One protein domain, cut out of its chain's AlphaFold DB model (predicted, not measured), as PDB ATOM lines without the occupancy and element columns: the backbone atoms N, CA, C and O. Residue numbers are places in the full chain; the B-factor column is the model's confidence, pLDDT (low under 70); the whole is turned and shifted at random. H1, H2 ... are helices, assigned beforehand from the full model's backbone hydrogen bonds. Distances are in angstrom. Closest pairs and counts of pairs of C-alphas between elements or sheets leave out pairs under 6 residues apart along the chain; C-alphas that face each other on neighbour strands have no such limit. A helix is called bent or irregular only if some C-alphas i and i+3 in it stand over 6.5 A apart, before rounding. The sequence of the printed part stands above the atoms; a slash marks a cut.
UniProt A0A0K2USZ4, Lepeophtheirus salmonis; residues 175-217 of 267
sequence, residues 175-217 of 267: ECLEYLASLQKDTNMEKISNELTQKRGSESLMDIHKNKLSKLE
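This is residues 175 to 217 of the 267 residues of a protein of Lepeophtheirus salmonis (UniProt A0A0K2USZ4). Picture a long helix, H1, and a shorter one, H2, set end to end as one stretched rod with a sideways step at the short link between them, residues 201 to 204. The two helices point in nearly the same direction and do not fold back on each other. The printed part has 43 residues with two named helices, H1 then H2, and no named strand; the class is all helix. It is extended, with a radius of gyration of the C-alphas of 17.1 A, and its C-alphas span 55 by 18 by 6 A.

Find C-alpha 175 at (-18.873, 6.667, 17.241); from there H1, residues 175 to 200, runs 36.5 A to C-alpha 200 at (-1.350, 7.897, 49.289). Then look at C-alpha 205, where H2, residues 205 to 217, begins; it runs 18.5 A to C-alpha 217 at (9.889, 25.849, 60.817).

Start from H1, the longest helix, with 26 residues and the N-to-C direction (0.46, 0.06, 0.89). H2 has the direction (0.41, 0.33, 0.85). H1 and H2 are apart, with no C-alpha of the one within 8 A of the other. Among the stretches that stand free are residues 175 to 193, which belong to H1, and residues 212 to 217, which belong to H2. In H1 and H2 every O i to N i+4 pair is within hydrogen-bond range, and neither helix is bent.

The two C-alphas farthest apart are those of Glu 175 and Glu 217, at 55.6 A. The link from H1 to H2, four residues, is tight. The printed part has no cut. In the B-factor column you will find a mean pLDDT of the printed part of 88.7, and no printed residue is under 70.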
ATOM      1  N   GLU A 175     -19.026   5.618  16.230       77.56
ATOM      2  CA  GLU A 175     -18.873   6.667  17.241       77.56
ATOM      3  C   GLU A 175     -19.521   6.295  18.585       77.56
ATOM      4  O   GLU A 175     -18.939   6.550  19.638       77.56
ATOM      5  N   CYS A 176     -20.680   5.625  18.576       80.75
ATOM      6  CA  CYS A 176     -21.328   5.131  19.795       80.75
ATOM      7  C   CYS A 176     -20.515   4.010  20.451       80.75
ATOM      8  O   CYS A 176     -20.384   3.972  21.675       80.75
ATOM      9  N   LEU A 177     -19.941   3.110  19.649       82.25
ATOM     10  CA  LEU A 177     -19.100   2.028  20.160       82.25
ATOM     11  C   LEU A 177     -17.797   2.567  20.769       82.25
ATOM     12  O   LEU A 177     -17.381   2.130  21.841       82.25
ATOM     13  N   GLU A 178     -17.181   3.548  20.109       84.25
ATOM     14  CA  GLU A 178     -15.991   4.243  20.603       84.25
ATOM     15  C   GLU A 178     -16.286   5.003  21.904       84.25
ATOM     16  O   GLU A 178     -15.514   4.919  22.861       84.25
ATOM     17  N   TYR A 179     -17.442   5.664  21.989       85.69
ATOM     18  CA  TYR A 179     -17.883   6.352  23.198       85.69
ATOM     19  C   TYR A 179     -18.089   5.389  24.377       85.69
ATOM     20  O   TYR A 179     -17.587   5.636  25.477       85.69
ATOM     21  N   LEU A 180     -18.744   4.246  24.157       85.94
ATOM     22  CA  LEU A 180     -18.911   3.214  25.187       85.94
ATOM     23  C   LEU A 180     -17.565   2.642  25.652       85.94
ATOM     24  O   LEU A 180     -17.363   2.450  26.852       85.94
ATOM     25  N   ALA A 181     -16.624   2.430  24.729       87.06
ATOM     26  CA  ALA A 181     -15.273   1.998  25.070       87.06
ATOM     27  C   ALA A 181     -14.525   3.060  25.899       87.06
ATOM     28  O   ALA A 181     -13.875   2.715  26.889       87.06
ATOM     29  N   SER A 182     -14.655   4.349  25.557       86.81
ATOM     30  CA  SER A 182     -14.065   5.436  26.353       86.81
ATOM     31  C   SER A 182     -14.673   5.536  27.751       86.81
ATOM     32  O   SER A 182     -13.935   5.703  28.714       86.81
ATOM     33  N   LEU A 183     -15.985   5.330  27.891       89.31
ATOM     34  CA  LEU A 183     -16.665   5.294  29.186       89.31
ATOM     35  C   LEU A 183     -16.136   4.156  30.059       89.31
ATOM     36  O   LEU A 183     -15.807   4.362  31.225       89.31
ATOM     37  N   GLN A 184     -16.009   2.950  29.500       90.06
ATOM     38  CA  GLN A 184     -15.454   1.810  30.230       90.06
ATOM     39  C   GLN A 184     -14.012   2.071  30.674       90.06
ATOM     40  O   GLN A 184     -13.665   1.816  31.828       90.06
ATOM     41  N   LYS A 185     -13.184   2.631  29.789       90.62
ATOM     42  CA  LYS A 185     -11.807   3.012  30.110       90.62
ATOM     43  C   LYS A 185     -11.762   4.069  31.216       90.62
ATOM     44  O   LYS A 185     -11.031   3.879  32.187       90.62
ATOM     45  N   ASP A 186     -12.580   5.114  31.116       92.00
ATOM     46  CA  ASP A 186     -12.654   6.188  32.105       92.00
ATOM     47  C   ASP A 186     -13.088   5.650  33.478       92.00
ATOM     48  O   ASP A 186     -12.440   5.945  34.477       92.00
ATOM     49  N   THR A 187     -14.111   4.787  33.542       93.12
ATOM     50  CA  THR A 187     -14.550   4.180  34.815       93.12
ATOM     51  C   THR A 187     -13.474   3.307  35.457       93.12
ATOM     52  O   THR A 187     -13.340   3.284  36.680       93.12
ATOM     53  N   ASN A 188     -12.691   2.578  34.656       93.81
ATOM     54  CA  ASN A 188     -11.604   1.758  35.177       93.81
ATOM     55  C   ASN A 188     -10.459   2.631  35.706       93.81
ATOM     56  O   ASN A 188      -9.957   2.416  36.807       93.81
ATOM     57  N   MET A 189     -10.090   3.666  34.952       93.25
ATOM     58  CA  MET A 189      -9.066   4.623  35.363       93.25
ATOM     59  C   MET A 189      -9.471   5.407  36.613       93.25
ATOM     60  O   MET A 189      -8.637   5.632  37.487       93.25
ATOM     61  N   GLU A 190     -10.749   5.752  36.752       92.88
ATOM     62  CA  GLU A 190     -11.281   6.398  37.947       92.88
ATOM     63  C   GLU A 190     -11.148   5.495  39.180       92.88
ATOM     64  O   GLU A 190     -10.648   5.950  40.210       92.88
ATOM     65  N   LYS A 191     -11.480   4.200  39.069       94.94
ATOM     66  CA  LYS A 191     -11.251   3.220  40.148       94.94
ATOM     67  C   LYS A 191      -9.784   3.171  40.562       94.94
ATOM     68  O   LYS A 191      -9.488   3.310  41.745       94.94
ATOM     69  N   ILE A 192      -8.871   3.063  39.595       92.38
ATOM     70  CA  ILE A 192      -7.424   3.047  39.854       92.38
ATOM     71  C   ILE A 192      -6.988   4.341  40.553       92.38
ATOM     72  O   ILE A 192      -6.233   4.302  41.526       92.38
ATOM     73  N   SER A 193      -7.474   5.494  40.087       91.25
ATOM     74  CA  SER A 193      -7.147   6.788  40.687       91.25
ATOM     75  C   SER A 193      -7.636   6.882  42.133       91.25
ATOM     76  O   SER A 193      -6.875   7.302  43.000       91.25
ATOM     77  N   ASN A 194      -8.849   6.402  42.414       91.06
ATOM     78  CA  ASN A 194      -9.432   6.379  43.750       91.06
ATOM     79  C   ASN A 194      -8.673   5.429  44.679       91.06
ATOM     80  O   ASN A 194      -8.363   5.782  45.809       91.06
ATOM     81  N   GLU A 195      -8.299   4.240  44.212       93.75
ATOM     82  CA  GLU A 195      -7.477   3.324  45.005       93.75
ATOM     83  C   GLU A 195      -6.110   3.928  45.359       93.75
ATOM     84  O   GLU A 195      -5.623   3.768  46.481       93.75
ATOM     85  N   LEU A 196      -5.483   4.640  44.419       89.75
ATOM     86  CA  LEU A 196      -4.202   5.303  44.652       89.75
ATOM     87  C   LEU A 196      -4.327   6.486  45.617       89.75
ATOM     88  O   LEU A 196      -3.466   6.632  46.487       89.75
ATOM     89  N   THR A 197      -5.377   7.302  45.499       89.38
ATOM     90  CA  THR A 197      -5.615   8.432  46.412       89.38
ATOM     91  C   THR A 197      -5.987   7.962  47.812       89.38
ATOM     92  O   THR A 197      -5.542   8.566  48.779       89.38
ATOM     93  N   GLN A 198      -6.702   6.844  47.962       89.75
ATOM     94  CA  GLN A 198      -6.949   6.246  49.280       89.75
ATOM     95  C   GLN A 198      -5.649   5.770  49.946       89.75
ATOM     96  O   GLN A 198      -5.451   5.979  51.139       89.75
ATOM     97  N   LYS A 199      -4.724   5.170  49.184       86.06
ATOM     98  CA  LYS A 199      -3.440   4.676  49.719       86.06
ATOM     99  C   LYS A 199      -2.436   5.786  50.035       86.06
ATOM    100  O   LYS A 199      -1.674   5.657  50.987       86.06
ATOM    101  N   ARG A 200      -2.365   6.827  49.198       84.31
ATOM    102  CA  ARG A 200      -1.350   7.897  49.289       84.31
ATOM    103  C   ARG A 200      -1.866   9.198  49.910       84.31
ATOM    104  O   ARG A 200      -1.055  10.063  50.221       84.31
ATOM    105  N   GLY A 201      -3.177   9.329  50.089       87.19
ATOM    106  CA  GLY A 201      -3.844  10.588  50.409       87.19
ATOM    107  C   GLY A 201      -4.212  11.390  49.156       87.19
ATOM    108  O   GLY A 201      -3.742  11.126  48.047       87.19
ATOM    109  N   SER A 202      -5.072  12.390  49.339       87.38
ATOM    110  CA  SER A 202      -5.492  13.335  48.294       87.38
ATOM    111  C   SER A 202      -4.581  14.565  48.184       87.38
ATOM    112  O   SER A 202      -4.840  15.461  47.379       87.38
ATOM    113  N   GLU A 203      -3.525  14.629  48.996       89.69
ATOM    114  CA  GLU A 203      -2.617  15.769  49.058       89.69
ATOM    115  C   GLU A 203      -1.751  15.858  47.794       89.69
ATOM    116  O   GLU A 203      -1.163  14.874  47.339       89.69
ATOM    117  N   SER A 204      -1.628  17.061  47.223       88.19
ATOM    118  CA  SER A 204      -0.677  17.292  46.136       88.19
ATOM    119  C   SER A 204       0.752  17.194  46.666       88.19
ATOM    120  O   SER A 204       1.036  17.633  47.776       88.19
ATOM    121  N   LEU A 205       1.696  16.734  45.838       89.31
ATOM    122  CA  LEU A 205       3.124  16.726  46.183       89.31
ATOM    123  C   LEU A 205       3.622  18.101  46.667       89.31
ATOM    124  O   LEU A 205       4.442  18.183  47.580       89.31
ATOM    125  N   MET A 206       3.096  19.180  46.079       88.50
ATOM    126  CA  MET A 206       3.405  20.551  46.492       88.50
ATOM    127  C   MET A 206       2.862  20.878  47.884       88.50
ATOM    128  O   MET A 206       3.527  21.570  48.652       88.50
ATOM    129  N   ASP A 207       1.675  20.377  48.216       90.19
ATOM    130  CA  ASP A 207       1.045  20.594  49.518       90.19
ATOM    131  C   ASP A 207       1.776  19.781  50.598       90.19
ATOM    132  O   ASP A 207       2.130  20.332  51.636       90.19
ATOM    133  N   ILE A 208       2.155  18.531  50.294       92.88
ATOM    134  CA  ILE A 208       3.020  17.700  51.150       92.88
ATOM    135  C   ILE A 208       4.339  18.426  51.444       92.88
ATOM    136  O   ILE A 208       4.796  18.464  52.588       92.88
ATOM    137  N   HIS A 209       4.958  19.027  50.424       93.06
ATOM    138  CA  HIS A 209       6.208  19.765  50.587       93.06
ATOM    139  C   HIS A 209       6.039  21.004  51.477       93.06
ATOM    140  O   HIS A 209       6.848  21.221  52.378       93.06
ATOM    141  N   LYS A 210       4.976  21.792  51.275       90.19
ATOM    142  CA  LYS A 210       4.663  22.953  52.126       90.19
ATOM    143  C   LYS A 210       4.420  22.543  53.577       90.19
ATOM    144  O   LYS A 210       5.017  23.132  54.468       90.19
ATOM    145  N   ASN A 211       3.635  21.490  53.795       90.75
ATOM    146  CA  ASN A 211       3.368  20.934  55.121       90.75
ATOM    147  C   ASN A 211       4.650  20.430  55.800       90.75
ATOM    148  O   ASN A 211       4.777  20.478  57.021       90.75
ATOM    149  N   LYS A 212       5.611  19.914  55.027       93.12
ATOM    150  CA  LYS A 212       6.911  19.494  55.555       93.12
ATOM    151  C   LYS A 212       7.770  20.691  55.956       93.12
ATOM    152  O   LYS A 212       8.388  20.642  57.013       93.12
ATOM    153  N   LEU A 213       7.796  21.749  55.144       86.50
ATOM    154  CA  LEU A 213       8.515  22.981  55.473       86.50
ATOM    155  C   LEU A 213       7.942  23.656  56.722       86.50
ATOM    156  O   LEU A 213       8.715  23.980  57.614       86.50
ATOM    157  N   SER A 214       6.617  23.786  56.833       86.31
ATOM    158  CA  SER A 214       5.996  24.415  58.005       86.31
ATOM    159  C   SER A 214       6.306  23.656  59.297       86.31
ATOM    160  O   SER A 214       6.648  24.267  60.299       86.31
ATOM    161  N   LYS A 215       6.290  22.315  59.267       88.88
ATOM    162  CA  LYS A 215       6.678  21.485  60.423       88.88
ATOM    163  C   LYS A 215       8.137  21.700  60.834       88.88
ATOM    164  O   LYS A 215       8.432  21.766  62.021       88.88
ATOM    165  N   LEU A 216       9.044  21.817  59.861       83.44
ATOM    166  CA  LEU A 216      10.456  22.100  60.132       83.44
ATOM    167  C   LEU A 216      10.650  23.505  60.721       83.44
ATOM    168  O   LEU A 216      11.470  23.671  61.620       83.44
ATOM    169  N   GLU A 217       9.892  24.497  60.247       80.94
ATOM    170  CA  GLU A 217       9.889  25.849  60.817       80.94
ATOM    171  C   GLU A 217       9.373  25.842  62.262       80.94
ATOM    172  O   GLU A 217      10.059  26.350  63.151       80.94
TER     173      GLU A 217